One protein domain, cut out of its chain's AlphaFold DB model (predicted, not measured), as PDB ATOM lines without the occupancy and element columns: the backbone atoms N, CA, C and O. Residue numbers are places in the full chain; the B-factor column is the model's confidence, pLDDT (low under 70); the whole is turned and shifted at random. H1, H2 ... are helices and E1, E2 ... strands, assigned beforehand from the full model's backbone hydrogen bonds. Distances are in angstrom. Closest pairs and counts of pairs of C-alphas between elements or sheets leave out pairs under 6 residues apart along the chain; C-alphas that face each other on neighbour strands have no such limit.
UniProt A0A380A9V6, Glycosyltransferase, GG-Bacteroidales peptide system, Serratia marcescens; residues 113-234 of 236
ATOM      1  N   SER A 113      13.095  12.135  89.782       71.06
ATOM      2  CA  SER A 113      12.691  11.548  88.494       71.06
ATOM      3  C   SER A 113      11.918  12.506  87.574       71.06
ATOM      4  O   SER A 113      11.866  12.277  86.372       71.06
ATOM      5  N   PHE A 114      11.340  13.585  88.114       68.75
ATOM      6  CA  PHE A 114      10.678  14.646  87.345       68.75
ATOM      7  C   PHE A 114      11.632  15.786  86.940       68.75
ATOM      8  O   PHE A 114      11.189  16.862  86.529       68.75
ATOM      9  N   SER A 115      12.948  15.596  87.076       67.19
ATOM     10  CA  SER A 115      13.938  16.519  86.524       67.19
ATOM     11  C   SER A 115      13.929  16.488  84.997       67.19
ATOM     12  O   SER A 115      13.621  15.471  84.381       67.19
ATOM     13  N   LYS A 116      14.300  17.612  84.382       61.53
ATOM     14  CA  LYS A 116      14.442  17.722  82.930       61.53
ATOM     15  C   LYS A 116      15.478  16.698  82.451       61.53
ATOM     16  O   LYS A 116      16.621  16.754  82.894       61.53
ATOM     17  N   THR A 117      15.091  15.787  81.562       61.44
ATOM     18  CA  THR A 117      16.065  15.005  80.798       61.44
ATOM     19  C   THR A 117      16.788  15.984  79.868       61.44
ATOM     20  O   THR A 117      16.133  16.765  79.180       61.44
ATOM     21  N   GLU A 118      18.123  16.000  79.861       57.34
ATOM     22  CA  GLU A 118      18.921  16.857  78.959       57.34
ATOM     23  C   GLU A 118      18.897  16.387  77.491       57.34
ATOM     24  O   GLU A 118      19.620  16.920  76.650       57.34
ATOM     25  N   GLU A 119      18.070  15.391  77.169       56.62
ATOM     26  CA  GLU A 119      17.929  14.873  75.816       56.62
ATOM     27  C   GLU A 119      17.456  15.986  74.871       56.62
ATOM     28  O   GLU A 119      16.412  16.612  75.060       56.62
ATOM     29  N   LYS A 120      18.287  16.264  73.860       54.56
ATOM     30  CA  LYS A 120      18.084  17.332  72.872       54.56
ATOM     31  C   LYS A 120      16.993  17.008  71.842       54.56
ATOM     32  O   LYS A 120      16.542  17.927  71.169       54.56
ATOM     33  N   ASP A 121      16.525  15.761  71.796       54.81
ATOM     34  CA  ASP A 121      15.579  15.244  70.799       54.81
ATOM     35  C   ASP A 121      14.199  14.924  71.397       54.81
ATOM     36  O   ASP A 121      13.599  13.885  71.127       54.81
ATOM     37  N   ILE A 122      13.667  15.816  72.238       60.78
ATOM     38  CA  ILE A 122      12.270  15.705  72.673       60.78
ATOM     39  C   ILE A 122      11.377  16.166  71.519       60.78
ATOM     40  O   ILE A 122      11.150  17.366  71.331       60.78
ATOM     41  N   THR A 123      10.851  15.215  70.749       63.62
ATOM     42  CA  THR A 123       9.769  15.475  69.797       63.62
ATOM     43  C   THR A 123       8.516  15.843  70.589       63.62
ATOM     44  O   THR A 123       7.851  14.982  71.166       63.62
ATOM     45  N   ARG A 124       8.207  17.141  70.664       72.56
ATOM     46  CA  ARG A 124       6.972  17.613  71.303       72.56
ATOM     47  C   ARG A 124       5.774  17.072  70.529       72.56
ATOM     48  O   ARG A 124       5.767  17.115  69.305       72.56
ATOM     49  N   GLY A 125       4.787  16.555  71.247       79.19
ATOM     50  CA  GLY A 125       3.508  16.189  70.659       79.19
ATOM     51  C   GLY A 125       2.589  17.401  70.553       79.19
ATOM     52  O   GLY A 125       2.722  18.352  71.322       79.19
ATOM     53  N   ASP A 126       1.605  17.327  69.660       88.62
ATOM     54  CA  ASP A 126       0.613  18.384  69.430       88.62
ATOM     55  C   ASP A 126      -0.563  18.276  70.411       88.62
ATOM     56  O   ASP A 126      -1.727  18.064  70.050       88.62
ATOM     57  N   TYR A 127      -0.247  18.370  71.706       91.06
ATOM     58  CA  TYR A 127      -1.257  18.345  72.757       91.06
ATOM     59  C   TYR A 127      -0.952  19.250  73.948       91.06
ATOM     60  O   TYR A 127       0.194  19.470  74.346       91.06
ATOM     61  N   LEU A 128      -2.032  19.731  74.552       91.50
ATOM     62  CA  LEU A 128      -2.060  20.316  75.884       91.50
ATOM     63  C   LEU A 128      -2.273  19.206  76.913       91.50
ATOM     64  O   LEU A 128      -3.042  18.275  76.675       91.50
ATOM     65  N   LEU A 129      -1.620  19.311  78.067       91.00
ATOM     66  CA  LEU A 129      -1.777  18.355  79.160       91.00
ATOM     67  C   LEU A 129      -2.484  19.001  80.347       91.00
ATOM     68  O   LEU A 129      -2.061  20.052  80.822       91.00
ATOM     69  N   ALA A 130      -3.498  18.333  80.885       89.12
ATOM     70  CA  ALA A 130      -4.114  18.672  82.160       89.12
ATOM     71  C   ALA A 130      -4.048  17.471  83.107       89.12
ATOM     72  O   ALA A 130      -4.438  16.358  82.759       89.12
ATOM     73  N   VAL A 131      -3.583  17.698  84.333       87.06
ATOM     74  CA  VAL A 131      -3.530  16.673  85.383       87.06
ATOM     75  C   VAL A 131      -4.349  17.177  86.556       87.06
ATOM     76  O   VAL A 131      -3.885  17.983  87.360       87.06
ATOM     77  N   SER A 132      -5.616  16.769  86.616       77.12
ATOM     78  CA  SER A 132      -6.502  17.138  87.719       77.12
ATOM     79  C   SER A 132      -7.688  16.186  87.836       77.12
ATOM     80  O   SER A 132      -8.171  15.618  86.858       77.12
ATOM     81  N   SER A 133      -8.196  16.026  89.058       74.31
ATOM     82  CA  SER A 133      -9.541  15.483  89.247       74.31
ATOM     83  C   SER A 133     -10.574  16.537  88.838       74.31
ATOM     84  O   SER A 133     -10.364  17.724  89.100       74.31
ATOM     85  N   PRO A 134     -11.696  16.140  88.222       72.50
ATOM     86  CA  PRO A 134     -12.623  17.090  87.633       72.50
ATOM     87  C   PRO A 134     -13.581  17.651  88.698       72.50
ATOM     88  O   PRO A 134     -14.778  17.374  88.727       72.50
ATOM     89  N   ASN A 135     -13.014  18.424  89.621       75.94
ATOM     90  CA  ASN A 135     -13.729  19.078  90.709       75.94
ATOM     91  C   ASN A 135     -14.020  20.538  90.349       75.94
ATOM     92  O   ASN A 135     -13.242  21.180  89.645       75.94
ATOM     93  N   TYR A 136     -15.086  21.102  90.918       78.69
ATOM     94  CA  TYR A 136     -15.512  22.474  90.619       78.69
ATOM     95  C   TYR A 136     -14.406  23.526  90.832       78.69
ATOM     96  O   TYR A 136     -14.142  24.343  89.953       78.69
ATOM     97  N   HIS A 137     -13.695  23.473  91.963       80.56
ATOM     98  CA  HIS A 137     -12.599  24.408  92.261       80.56
ATOM     99  C   HIS A 137     -11.400  24.292  91.309       80.56
ATOM    100  O   HIS A 137     -10.619  25.232  91.234       80.56
ATOM    101  N   LYS A 138     -11.253  23.181  90.574       80.44
ATOM    102  CA  LYS A 138     -10.206  23.006  89.553       80.44
ATOM    103  C   LYS A 138     -10.570  23.677  88.218       80.44
ATOM    104  O   LYS A 138      -9.778  23.653  87.285       80.44
ATOM    105  N   ASN A 139     -11.765  24.276  88.131       83.69
ATOM    106  CA  ASN A 139     -12.293  24.971  86.956       83.69
ATOM    107  C   ASN A 139     -12.261  24.136  85.665       83.69
ATOM    108  O   ASN A 139     -11.946  24.620  84.578       83.69
ATOM    109  N   PHE A 140     -12.605  22.856  85.781       82.12
ATOM    110  CA  PHE A 140     -12.589  21.942  84.643       82.12
ATOM    111  C   PHE A 140     -13.542  22.393  83.516       82.12
ATOM    112  O   PHE A 140     -13.227  22.256  82.342       82.12
ATOM    113  N   HIS A 141     -14.661  23.032  83.878       83.25
ATOM    114  CA  HIS A 141     -15.603  23.649  82.940       83.25
ATOM    115  C   HIS A 141     -14.948  24.749  82.092       83.25
ATOM    116  O   HIS A 141     -15.051  24.729  80.867       83.25
ATOM    117  N   GLY A 142     -14.248  25.690  82.738       84.56
ATOM    118  CA  GLY A 142     -13.550  26.769  82.042       84.56
ATOM    119  C   GLY A 142     -12.409  26.254  81.168       84.56
ATOM    120  O   GLY A 142     -12.193  26.781  80.084       84.56
ATOM    121  N   MET A 143     -11.729  25.185  81.599       87.19
ATOM    122  CA  MET A 143     -10.700  24.520  80.797       87.19
ATOM    123  C   MET A 143     -11.249  23.991  79.473       87.19
ATOM    124  O   MET A 143     -10.675  24.265  78.424       87.19
ATOM    125  N   LEU A 144     -12.349  23.236  79.533       86.50
ATOM    126  CA  LEU A 144     -12.955  22.620  78.355       86.50
ATOM    127  C   LEU A 144     -13.523  23.674  77.402       86.50
ATOM    128  O   LEU A 144     -13.243  23.620  76.210       86.50
ATOM    129  N   SER A 145     -14.227  24.677  77.934       85.44
ATOM    130  CA  SER A 145     -14.768  25.775  77.125       85.44
ATOM    131  C   SER A 145     -13.664  26.597  76.447       85.44
ATOM    132  O   SER A 145     -13.769  26.926  75.268       85.44
ATOM    133  N   ALA A 146     -12.564  26.884  77.152       87.19
ATOM    134  CA  ALA A 146     -11.416  27.556  76.545       87.19
ATOM    135  C   ALA A 146     -10.732  26.679  75.485       87.19
ATOM    136  O   ALA A 146     -10.308  27.187  74.447       87.19
ATOM    137  N   PHE A 147     -10.633  25.368  75.732       88.56
ATOM    138  CA  PHE A 147     -10.043  24.432  74.782       88.56
ATOM    139  C   PHE A 147     -10.852  24.337  73.487       88.56
ATOM    140  O   PHE A 147     -10.246  24.343  72.421       88.56
ATOM    141  N   GLU A 148     -12.183  24.332  73.556       86.31
ATOM    142  CA  GLU A 148     -13.058  24.327  72.377       86.31
ATOM    143  C   GLU A 148     -12.686  25.464  71.409       86.31
ATOM    144  O   GLU A 148     -12.321  25.206  70.262       86.31
ATOM    145  N   SER A 149     -12.586  26.698  71.918       85.19
ATOM    146  CA  SER A 149     -12.186  27.878  71.128       85.19
ATOM    147  C   SER A 149     -10.760  27.813  70.558       85.19
ATOM    148  O   SER A 149     -10.461  28.444  69.541       85.19
ATOM    149  N   VAL A 150      -9.844  27.106  71.225       86.06
ATOM    150  CA  VAL A 150      -8.459  26.915  70.756       86.06
ATOM    151  C   VAL A 150      -8.399  25.822  69.692       86.06
ATOM    152  O   VAL A 150      -7.697  25.973  68.692       86.06
ATOM    153  N   SER A 151      -9.158  24.746  69.884       85.75
ATOM    154  CA  SER A 151      -9.171  23.563  69.024       85.75
ATOM    155  C   SER A 151      -9.766  23.821  67.633       85.75
ATOM    156  O   SER A 151      -9.478  23.073  66.701       85.75
ATOM    157  N   GLU A 152     -10.556  24.886  67.472       84.06
ATOM    158  CA  GLU A 152     -11.038  25.365  66.166       84.06
ATOM    159  C   GLU A 152      -9.946  26.075  65.356       84.06
ATOM    160  O   GLU A 152      -9.978  26.074  64.129       84.06
ATOM    161  N   LYS A 153      -8.979  26.697  66.040       86.69
ATOM    162  CA  LYS A 153      -7.936  27.529  65.417       86.69
ATOM    163  C   LYS A 153      -6.630  26.781  65.187       86.69
ATOM    164  O   LYS A 153      -5.844  27.187  64.337       86.69
ATOM    165  N   TYR A 154      -6.387  25.729  65.964       86.56
ATOM    166  CA  TYR A 154      -5.139  24.979  65.950       86.56
ATOM    167  C   TYR A 154      -5.403  23.472  65.899       86.56
ATOM    168  O   TYR A 154      -6.327  22.950  66.533       86.56
ATOM    169  N   GLU A 155      -4.541  22.758  65.176       89.50
ATOM    170  CA  GLU A 155      -4.489  21.294  65.131       89.50
ATOM    171  C   GLU A 155      -3.866  20.758  66.436       89.50
ATOM    172  O   GLU A 155      -2.737  20.284  66.461       89.50
ATOM    173  N   ILE A 156      -4.565  20.922  67.562       90.06
ATOM    174  CA  ILE A 156      -4.071  20.543  68.890       90.06
ATOM    175  C   ILE A 156      -5.115  19.730  69.652       90.06
ATOM    176  O   ILE A 156      -6.316  20.006  69.580       90.06
ATOM    177  N   SER A 157      -4.648  18.732  70.399       91.88
ATOM    178  CA  SER A 157      -5.483  17.906  71.279       91.88
ATOM    179  C   SER A 157      -5.310  18.280  72.757       91.88
ATOM    180  O   SER A 157      -4.361  18.967  73.140       91.88
ATOM    181  N   LEU A 158      -6.235  17.843  73.610       90.50
ATOM    182  CA  LEU A 158      -6.164  17.987  75.062       90.50
ATOM    183  C   LEU A 158      -6.152  16.607  75.705       90.50
ATOM    184  O   LEU A 158      -7.121  15.857  75.604       90.50
ATOM    185  N   LYS A 159      -5.071  16.296  76.419       90.62
ATOM    186  CA  LYS A 159      -4.946  15.074  77.214       90.62
ATOM    187  C   LYS A 159      -5.211  15.374  78.673       90.62
ATOM    188  O   LYS A 159      -4.587  16.263  79.255       90.62
ATOM    189  N   ILE A 160      -6.116  14.612  79.273       88.06
ATOM    190  CA  ILE A 160      -6.533  14.802  80.656       88.06
ATOM    191  C   ILE A 160      -6.263  13.537  81.457       88.06
ATOM    192  O   ILE A 160      -6.822  12.471  81.195       88.06
ATOM    193  N   ILE A 161      -5.453  13.688  82.499       87.75
ATOM    194  CA  ILE A 161      -5.152  12.644  83.474       87.75
ATOM    195  C   ILE A 161      -5.867  12.987  84.778       87.75
ATOM    196  O   ILE A 161      -5.711  14.077  85.332       87.75
ATOM    197  N   GLY A 162      -6.632  12.037  85.301       77.31
ATOM    198  CA  GLY A 162      -7.349  12.202  86.556       77.31
ATOM    199  C   GLY A 162      -8.561  11.292  86.683       77.31
ATOM    200  O   GLY A 162      -9.058  10.712  85.722       77.31
ATOM    201  N   LYS A 163      -9.050  11.154  87.917       70.88
ATOM    202  CA  LYS A 163     -10.311  10.471  88.221       70.88
ATOM    203  C   LYS A 163     -10.995  11.165  89.391       70.88
ATOM    204  O   LYS A 163     -10.331  11.532  90.361       70.88
ATOM    205  N   THR A 164     -12.315  11.289  89.333       65.62
ATOM    206  CA  THR A 164     -13.122  11.784  90.453       65.62
ATOM    207  C   THR A 164     -13.053  10.806  91.625       65.62
ATOM    208  O   THR A 164     -13.324   9.612  91.469       65.62
ATOM    209  N   ALA A 165     -12.687  11.292  92.812       63.03
ATOM    210  CA  ALA A 165     -12.799  10.508  94.040       63.03
ATOM    211  C   ALA A 165     -14.228  10.582  94.602       63.03
ATOM    212  O   ALA A 165     -14.905  11.594  94.459       63.03
ATOM    213  N   VAL A 166     -14.660   9.538  95.316       61.03
ATOM    214  CA  VAL A 166     -16.023   9.411  95.883       61.03
ATOM    215  C   VAL A 166     -16.396  10.559  96.839       61.03
ATOM    216  O   VAL A 166     -17.570  10.846  97.052       61.03
ATOM    217  N   SER A 167     -15.408  11.223  97.444       57.12
ATOM    218  CA  SER A 167     -15.615  12.359  98.353       57.12
ATOM    219  C   SER A 167     -16.051  13.651  97.654       57.12
ATOM    220  O   SER A 167     -16.635  14.521  98.314       57.12
ATOM    221  N   PHE A 168     -15.761  13.779  96.358       65.19
ATOM    222  CA  PHE A 168     -16.073  14.956  95.555       65.19
ATOM    223  C   PHE A 168     -17.463  14.852  94.923       65.19
ATOM    224  O   PHE A 168     -18.009  13.759  94.751       65.19
ATOM    225  N   SER A 169     -18.059  16.001  94.613       64.62
ATOM    226  CA  SER A 169     -19.295  16.048  93.830       64.62
ATOM    227  C   SER A 169     -19.030  15.550  92.407       64.62
ATOM    228  O   SER A 169     -18.003  15.863  91.809       64.62
ATOM    229  N   GLN A 170     -19.949  14.747  91.865       67.06
ATOM    230  CA  GLN A 170     -19.879  14.369  90.457       67.06
ATOM    231  C   GLN A 170     -20.245  15.574  89.599       67.06
ATOM    232  O   GLN A 170     -21.194  16.298  89.904       67.06
ATOM    233  N   GLN A 171     -19.467  15.786  88.549       66.75
ATOM    234  CA  GLN A 171     -19.660  16.857  87.586       66.75
ATOM    235  C   GLN A 171     -19.871  16.201  86.222       66.75
ATOM    236  O   GLN A 171     -19.157  15.258  85.876       66.75
ATOM    237  N   ASP A 172     -20.878  16.664  85.489       68.38
ATOM    238  CA  ASP A 172     -21.191  16.182  84.147       68.38
ATOM    239  C   ASP A 172     -20.605  17.152  83.117       68.38
ATOM    240  O   ASP A 172     -21.009  18.311  83.045       68.38
ATOM    241  N   PHE A 173     -19.634  16.672  82.341       68.81
ATOM    242  CA  PHE A 173     -18.943  17.454  81.311       68.81
ATOM    243  C   PHE A 173     -19.411  17.118  79.895       68.81
ATOM    244  O   PHE A 173     -18.919  17.717  78.942       68.81
ATOM    245  N   SER A 174     -20.362  16.186  79.743       64.75
ATOM    246  CA  SER A 174     -20.814  15.685  78.435       64.75
ATOM    247  C   SER A 174     -21.368  16.779  77.520       64.75
ATOM    248  O   SER A 174     -21.303  16.659  76.305       64.75
ATOM    249  N   LYS A 175     -21.879  17.871  78.099       66.06
ATOM    250  CA  LYS A 175     -22.460  19.006  77.367       66.06
ATOM    251  C   LYS A 175     -21.463  20.106  76.999       66.06
ATOM    252  O   LYS A 175     -21.853  21.050  76.325       66.06
ATOM    253  N   LEU A 176     -20.224  20.033  77.485       66.69
ATOM    254  CA  LEU A 176     -19.218  21.097  77.335       66.69
ATOM    255  C   LEU A 176     -18.191  20.804  76.243       66.69
ATOM    256  O   LEU A 176     -17.278  21.595  76.039       66.69
ATOM    257  N   ILE A 177     -18.289  19.639  75.610       66.94
ATOM    258  CA  ILE A 177     -17.382  19.212  74.556       66.94
ATOM    259  C   ILE A 177     -18.256  18.843  73.369       66.94
ATOM    260  O   ILE A 177     -18.887  17.788  73.364       66.94
ATOM    261  N   SER A 178     -18.309  19.722  72.374       67.56
ATOM    262  CA  SER A 178     -18.967  19.422  71.102       67.56
ATOM    263  C   SER A 178     -18.105  18.517  70.208       67.56
ATOM    264  O   SER A 178     -18.646  17.730  69.434       67.56
ATOM    265  N   ASN A 179     -16.774  18.565  70.361       67.38
ATOM    266  CA  ASN A 179     -15.812  17.768  69.597       67.38
ATOM    267  C   ASN A 179     -15.006  16.822  70.503       67.38
ATOM    268  O   ASN A 179     -13.943  17.172  71.024       67.38
ATOM    269  N   THR A 180     -15.533  15.616  70.719       69.31
ATOM    270  CA  THR A 180     -14.933  14.614  71.613       69.31
ATOM    271  C   THR A 180     -13.610  14.051  71.105       69.31
ATOM    272  O   THR A 180     -12.813  13.582  71.911       69.31
ATOM    273  N   ASP A 181     -13.334  14.141  69.804       80.44
ATOM    274  CA  ASP A 181     -12.177  13.478  69.189       80.44
ATOM    275  C   ASP A 181     -10.850  14.175  69.524       80.44
ATOM    276  O   ASP A 181      -9.787  13.555  69.488       80.44
ATOM    277  N   LYS A 182     -10.900  15.458  69.907       87.50
ATOM    278  CA  LYS A 182      -9.724  16.237  70.331       87.50
ATOM    279  C   LYS A 182      -9.478  16.211  71.843       87.50
ATOM    280  O   LYS A 182      -8.484  16.785  72.287       87.50
ATOM    281  N   VAL A 183     -10.344  15.570  72.638       88.25
ATOM    282  CA  VAL A 183     -10.207  15.488  74.103       88.25
ATOM    283  C   VAL A 183     -10.053  14.037  74.549       88.25
ATOM    284  O   VAL A 183     -10.995  13.250  74.515       88.25
ATOM    285  N   GLU A 184      -8.868  13.691  75.046       87.69
ATOM    286  CA  GLU A 184      -8.542  12.344  75.513       87.69
ATOM    287  C   GLU A 184      -8.558  12.278  77.049       87.69
ATOM    288  O   GLU A 184      -7.705  12.855  77.729       87.69
ATOM    289  N   PHE A 185      -9.508  11.530  77.617       86.06
ATOM    290  CA  PHE A 185      -9.542  11.223  79.049       86.06
ATOM    291  C   PHE A 185      -8.773   9.929  79.334       86.06
ATOM    292  O   PHE A 185      -9.277   8.828  79.125       86.06
ATOM    293  N   MET A 186      -7.563  10.055  79.875       86.44
ATOM    294  CA  MET A 186      -6.634   8.932  80.065       86.44
ATOM    295  C   MET A 186      -6.811   8.198  81.405       86.44
ATOM    296  O   MET A 186      -6.181   7.172  81.659       86.44
ATOM    297  N   GLY A 187      -7.643   8.720  82.312       84.44
ATOM    298  CA  GLY A 187      -7.789   8.167  83.658       84.44
ATOM    299  C   GLY A 187      -6.515   8.336  84.496       84.44
ATOM    300  O   GLY A 187      -5.898   9.398  84.487       84.44
ATOM    301  N   ARG A 188      -6.140   7.314  85.277       82.56
ATOM    302  CA  ARG A 188      -4.862   7.299  86.012       82.56
ATOM    303  C   ARG A 188      -3.809   6.576  85.178       82.56
ATOM    304  O   ARG A 188      -4.058   5.452  84.755       82.56
ATOM    305  N   VAL A 189      -2.637   7.185  85.045       86.12
ATOM    306  CA  VAL A 189      -1.452   6.594  84.409       86.12
ATOM    307  C   VAL A 189      -0.344   6.386  85.445       86.12
ATOM    308  O   VAL A 189      -0.410   6.953  86.539       86.12
ATOM    309  N   ASP A 190       0.649   5.560  85.127       87.69
ATOM    310  CA  ASP A 190       1.839   5.385  85.965       87.69
ATOM    311  C   ASP A 190       2.804   6.586  85.872       87.69
ATOM    312  O   ASP A 190       2.730   7.393  84.945       87.69
ATOM    313  N   ASP A 191       3.732   6.690  86.828       83.12
ATOM    314  CA  ASP A 191       4.675   7.811  86.926       83.12
ATOM    315  C   ASP A 191       5.561   7.966  85.681       83.12
ATOM    316  O   ASP A 191       5.862   9.090  85.286       83.12
ATOM    317  N   LYS A 192       5.970   6.865  85.030       85.19
ATOM    318  CA  LYS A 192       6.823   6.926  83.831       85.19
ATOM    319  C   LYS A 192       6.046   7.529  82.664       85.19
ATOM    320  O   LYS A 192       6.545   8.440  82.006       85.19
ATOM    321  N   THR A 193       4.819   7.060  82.450       88.31
ATOM    322  CA  THR A 193       3.900   7.616  81.451       88.31
ATOM    323  C   THR A 193       3.595   9.085  81.749       88.31
ATOM    324  O   THR A 193       3.637   9.923  80.849       88.31
ATOM    325  N   LEU A 194       3.362   9.430  83.019       87.06
ATOM    326  CA  LEU A 194       3.117  10.806  83.447       87.06
ATOM    327  C   LEU A 194       4.299  11.727  83.107       87.06
ATOM    328  O   LEU A 194       4.089  12.789  82.526       87.06
ATOM    329  N   ILE A 195       5.533  11.314  83.424       84.56
ATOM    330  CA  ILE A 195       6.758  12.064  83.096       84.56
ATOM    331  C   ILE A 195       6.843  12.318  81.590       84.56
ATOM    332  O   ILE A 195       7.044  13.460  81.176       84.56
ATOM    333  N   GLN A 196       6.645  11.282  80.773       85.12
ATOM    334  CA  GLN A 196       6.695  11.403  79.314       85.12
ATOM    335  C   GLN A 196       5.630  12.362  78.779       85.12
ATOM    336  O   GLN A 196       5.910  13.152  77.880       85.12
ATOM    337  N   LEU A 197       4.420  12.330  79.343       88.44
ATOM    338  CA  LEU A 197       3.354  13.246  78.951       88.44
ATOM    339  C   LEU A 197       3.702  14.698  79.301       88.44
ATOM    340  O   LEU A 197       3.526  15.591  78.478       88.44
ATOM    341  N   TYR A 198       4.256  14.945  80.491       86.19
ATOM    342  CA  TYR A 198       4.724  16.283  80.863       86.19
ATOM    343  C   TYR A 198       5.860  16.787  79.972       86.19
ATOM    344  O   TYR A 198       5.901  17.972  79.658       86.19
ATOM    345  N   GLN A 199       6.793  15.915  79.587       83.88
ATOM    346  CA  GLN A 199       7.952  16.296  78.777       83.88
ATOM    347  C   GLN A 199       7.584  16.595  77.321       83.88
ATOM    348  O   GLN A 199       8.171  17.495  76.723       83.88
ATOM    349  N   ASN A 200       6.608  15.869  76.773       86.75
ATOM    350  CA  ASN A 200       6.218  15.976  75.370       86.75
ATOM    351  C   ASN A 200       5.044  16.937  75.123       86.75
ATOM    352  O   ASN A 200       4.781  17.253  73.967       86.75
ATOM    353  N   ALA A 201       4.329  17.397  76.154       88.50
ATOM    354  CA  ALA A 201       3.228  18.346  75.989       88.50
ATOM    355  C   ALA A 201       3.714  19.717  75.486       88.50
ATOM    356  O   ALA A 201       4.763  20.216  75.904       88.50
ATOM    357  N   VAL A 202       2.902  20.379  74.656       88.56
ATOM    358  CA  VAL A 202       3.138  21.774  74.242       88.56
ATOM    359  C   VAL A 202       3.102  22.695  75.457       88.56
ATOM    360  O   VAL A 202       3.977  23.540  75.649       88.56
ATOM    361  N   ALA A 203       2.077  22.519  76.290       85.50
ATOM    362  CA  ALA A 203       1.892  23.262  77.521       85.50
ATOM    363  C   ALA A 203       1.074  22.453  78.528       85.50
ATOM    364  O   ALA A 203       0.304  21.558  78.168       85.50
ATOM    365  N   PHE A 204       1.228  22.816  79.800       86.88
ATOM    366  CA  PHE A 204       0.419  22.288  80.882       86.88
ATOM    367  C   PHE A 204      -0.669  23.289  81.270       86.88
ATOM    368  O   PHE A 204      -0.412  24.481  81.462       86.88
ATOM    369  N   VAL A 205      -1.896  22.794  81.388       86.62
ATOM    370  CA  VAL A 205      -3.090  23.588  81.661       86.62
ATOM    371  C   VAL A 205      -3.577  23.297  83.073       86.62
ATOM    372  O   VAL A 205      -3.861  22.154  83.432       86.62
ATOM    373  N   PHE A 206      -3.684  24.354  83.879       84.31
ATOM    374  CA  PHE A 206      -4.065  24.254  85.285       84.31
ATOM    375  C   PHE A 206      -4.927  25.444  85.721       84.31
ATOM    376  O   PHE A 206      -4.420  26.428  86.260       84.31
ATOM    377  N   PRO A 207      -6.246  25.391  85.481       81.69
ATOM    378  CA  PRO A 207      -7.115  26.553  85.636       81.69
ATOM    379  C   PRO A 207      -7.737  26.684  87.036       81.69
ATOM    380  O   PRO A 207      -8.728  27.397  87.197       81.69
ATOM    381  N   SER A 208      -7.175  26.028  88.056       81.94
ATOM    382  CA  SER A 208      -7.734  25.988  89.411       81.94
ATOM    383  C   SER A 208      -7.977  27.365  90.032       81.94
ATOM    384  O   SER A 208      -7.147  28.271  89.977       81.94
ATOM    385  N   TYR A 209      -9.096  27.489  90.742       82.44
ATOM    386  CA  TYR A 209      -9.498  28.696  91.457       82.44
ATOM    387  C   TYR A 209      -8.823  28.897  92.837       82.44
ATOM    388  O   TYR A 209      -9.033  29.960  93.425       82.44
ATOM    389  N   TYR A 210      -7.998  27.969  93.358       82.62
ATOM    390  CA  TYR A 210      -8.440  26.920  94.303       82.62
ATOM    391  C   TYR A 210      -7.374  25.891  94.703       82.62
ATOM    392  O   TYR A 210      -7.678  24.717  94.556       82.62
ATOM    393  N   GLU A 211      -6.181  26.247  95.201       79.81
ATOM    394  CA  GLU A 211      -5.200  25.243  95.672       79.81
ATOM    395  C   GLU A 211      -4.464  25.631  96.952       79.81
ATOM    396  O   GLU A 211      -3.909  26.722  97.051       79.81
ATOM    397  N   GLY A 212      -4.341  24.681  97.879       70.06
ATOM    398  CA  GLY A 212      -3.579  24.864  99.112       70.06
ATOM    399  C   GLY A 212      -2.080  25.070  98.936       70.06
ATOM    400  O   GLY A 212      -1.455  25.846  99.646       70.06
ATOM    401  N   PHE A 213      -1.456  24.367  97.997       72.81
ATOM    402  CA  PHE A 213       0.000  24.423  97.825       72.81
ATOM    403  C   PHE A 213       0.471  25.644  97.024       72.81
ATOM    404  O   PHE A 213       1.671  25.902  96.958       72.81
ATOM    405  N   TRP A 214      -0.450  26.383  96.406       63.41
ATOM    406  CA  TRP A 214      -0.128  27.425  95.442       63.41
ATOM    407  C   TRP A 214      -0.311  28.825  96.030       63.41
ATOM    408  O   TRP A 214      -1.247  29.093  96.781       63.41
ATOM    409  N   ASN A 215       0.590  29.742  95.674       47.88
ATOM    410  CA  ASN A 215       0.484  31.135  96.092       47.88
ATOM    411  C   ASN A 215      -0.657  31.816  95.317       47.88
ATOM    412  O   ASN A 215      -0.741  31.718  94.095       47.88
ATOM    413  N   SER A 216      -1.512  32.550  96.028       40.25
ATOM    414  CA  SER A 216      -2.768  33.164  95.554       40.25
ATOM    415  C   SER A 216      -2.635  34.125  94.362       40.25
ATOM    416  O   SER A 216      -3.645  34.553  93.809       40.25
ATOM    417  N   THR A 217      -1.414  34.480  93.964       36.38
ATOM    418  CA  THR A 217      -1.121  35.478  92.926       36.38
ATOM    419  C   THR A 217      -1.344  34.964  91.503       36.38
ATOM    420  O   THR A 217      -1.506  35.764  90.591       36.38
ATOM    421  N   VAL A 218      -1.388  33.647  91.281       39.94
ATOM    422  CA  VAL A 218      -1.466  33.076  89.926       39.94
ATOM    423  C   VAL A 218      -2.767  32.286  89.786       39.94
ATOM    424  O   VAL A 218      -2.791  31.059  89.873       39.94
ATOM    425  N   ARG A 219      -3.880  33.016  89.659       42.75
ATOM    426  CA  ARG A 219      -5.221  32.480  89.382       42.75
ATOM    427  C   ARG A 219      -5.425  32.461  87.862       42.75
ATOM    428  O   ARG A 219      -5.351  33.512  87.235       42.75
ATOM    429  N   GLY A 220      -5.692  31.291  87.277       42.84
ATOM    430  CA  GLY A 220      -6.088  31.173  85.864       42.84
ATOM    431  C   GLY A 220      -4.961  31.295  84.828       42.84
ATOM    432  O   GLY A 220      -5.187  31.832  83.748       42.84
ATOM    433  N   SER A 221      -3.753  30.817  85.126       38.88
ATOM    434  CA  SER A 221      -2.624  30.913  84.190       38.88
ATOM    435  C   SER A 221      -2.434  29.641  83.366       38.88
ATOM    436  O   SER A 221      -2.335  28.544  83.908       38.88
ATOM    437  N   ILE A 222      -2.317  29.806  82.047       44.47
ATOM    438  CA  ILE A 222      -1.681  28.817  81.171       44.47
ATOM    439  C   ILE A 222      -0.182  28.931  81.430       44.47
ATOM    440  O   ILE A 222       0.415  29.989  81.220       44.47
ATOM    441  N   LEU A 223       0.414  27.865  81.951       45.50
ATOM    442  CA  LEU A 223       1.814  27.865  82.340       45.50
ATOM    443  C   LEU A 223       2.634  27.161  81.260       45.50
ATOM    444  O   LEU A 223       2.494  25.964  81.015       45.50
ATOM    445  N   TRP A 224       3.523  27.920  80.623       37.59
ATOM    446  CA  TRP A 224       4.565  27.346  79.780       37.59
ATOM    447  C   TRP A 224       5.477  26.479  80.644       37.59
ATOM    448  O   TRP A 224       5.954  26.936  81.684       37.59
ATOM    449  N   LEU A 225       5.702  25.234  80.220       42.12
ATOM    450  CA  LEU A 225       6.471  24.217  80.941       42.12
ATOM    451  C   LEU A 225       7.952  24.617  81.086       42.12
ATOM    452  O   LEU A 225       8.838  24.128  80.392       42.12
ATOM    453  N   SER A 226       8.232  25.523  82.020       32.38
ATOM    454  CA  SER A 226       9.555  25.710  82.610       32.38
ATOM    455  C   SER A 226       9.773  24.645  83.687       32.38
ATOM    456  O   SER A 226       8.835  24.221  84.364       32.38
ATOM    457  N   SER A 227      11.025  24.221  83.879       34.03
ATOM    458  CA  SER A 227      11.451  23.133  84.778       34.03
ATOM    459  C   SER A 227      11.008  23.277  86.244       34.03
ATOM    460  O   SER A 227      11.060  22.308  86.999       34.03
ATOM    461  N   TYR A 228      10.558  24.463  86.655       33.31
ATOM    462  CA  TYR A 228       9.983  24.723  87.979       33.31
ATOM    463  C   TYR A 228       8.513  24.294  88.123       33.31
ATOM    464  O   TYR A 228       8.058  24.068  89.239       33.31
ATOM    465  N   ILE A 229       7.771  24.156  87.022       38.81
ATOM    466  CA  ILE A 229       6.310  23.970  87.036       38.81
ATOM    467  C   ILE A 229       5.937  22.487  87.039       38.81
ATOM    468  O   ILE A 229       5.083  22.079  87.822       38.81
ATOM    469  N   ILE A 230       6.676  21.661  86.286       36.50
ATOM    470  CA  ILE A 230       6.607  20.184  86.358       36.50
ATOM    471  C   ILE A 230       6.781  19.723  87.811       36.50
ATOM    472  O   ILE A 230       6.109  18.808  88.275       36.50
ATOM    473  N   LYS A 231       7.622  20.428  88.572       30.66
ATOM    474  CA  LYS A 231       7.818  20.163  89.989       30.66
ATOM    475  C   LYS A 231       6.512  20.301  90.801       30.66
ATOM    476  O   LYS A 231       6.141  19.391  91.535       30.66
ATOM    477  N   CYS A 232       5.753  21.378  90.647       32.34
ATOM    478  CA  CYS A 232       4.598  21.638  91.514       32.34
ATOM    479  C   CYS A 232       3.309  20.887  91.127       32.34
ATOM    480  O   CYS A 232       2.494  20.603  92.002       32.34
ATOM    481  N   CYS A 233       3.106  20.558  89.848       34.22
ATOM    482  CA  CYS A 233       1.815  20.076  89.333       34.22
ATOM    483  C   CYS A 233       1.520  18.589  89.589       34.22
ATOM    484  O   CYS A 233       0.383  18.146  89.459       34.22
ATOM    485  N   ILE A 234       2.529  17.812  89.975       36.38
ATOM    486  CA  ILE A 234       2.459  16.343  90.022       36.38
ATOM    487  C   ILE A 234       1.912  15.803  91.352       36.38
ATOM    488  O   ILE A 234       1.623  14.617  91.477       36.38
TER     489      ILE A 234
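AT A GLANCE: This is residues 113 to 234 of the 236 residues of the protein "Glycosyltransferase, GG-Bacteroidales peptide system" of Serratia marcescens (UniProt A0A380A9V6). With little regular structure, the domain is a small parallel sheet, E3 E2 E1 E4, with H1 over one face, H2 over the other, and long loops around it. The 122 printed residues run E1 H1 E2 E3 H2 E4 H3, mixed, with only 45 in named elements. The whole is compact, radius of gyration of the C-alphas 14.4 A, spanning 41 by 34 by 29 A.

HOW THE PARTS SIT: Inner strands E1, residues 127 to 131, and E2, 157 to 161, have N 128 and O 157 within hydrogen-bond range, 2.8 A. Edge strand E3, 183 to 187, neighbours E2: N 184 and O 158, 2.8 A. Edge strand E4, 203 to 205, neighbours E1: N 205 and O 129, 2.8 A. H1, 140 to 151, is on the sheet; its Ser 151 and Ser 157 of E2 have C-alphas 7.1 A apart, the closest. H2, 191 to 200, is on the opposite face, height 10.2 A. H3, 229 to 233, only grazes the sheet. O i to N i+4 pairs are within range throughout H2 and H3, 7 of 8 in H1.

IN THESE COORDINATES: H1 is 16.1 A long. E1 begins at C-alpha 127 (-1.257, 18.345, 72.757); H3 ends at C-alpha 233 (1.815, 20.076, 89.333).

THE WHOLE: The printed part has no cut. Links E2 to E3 and E4 to H3 are long. Low-confidence residues include 214 to 234.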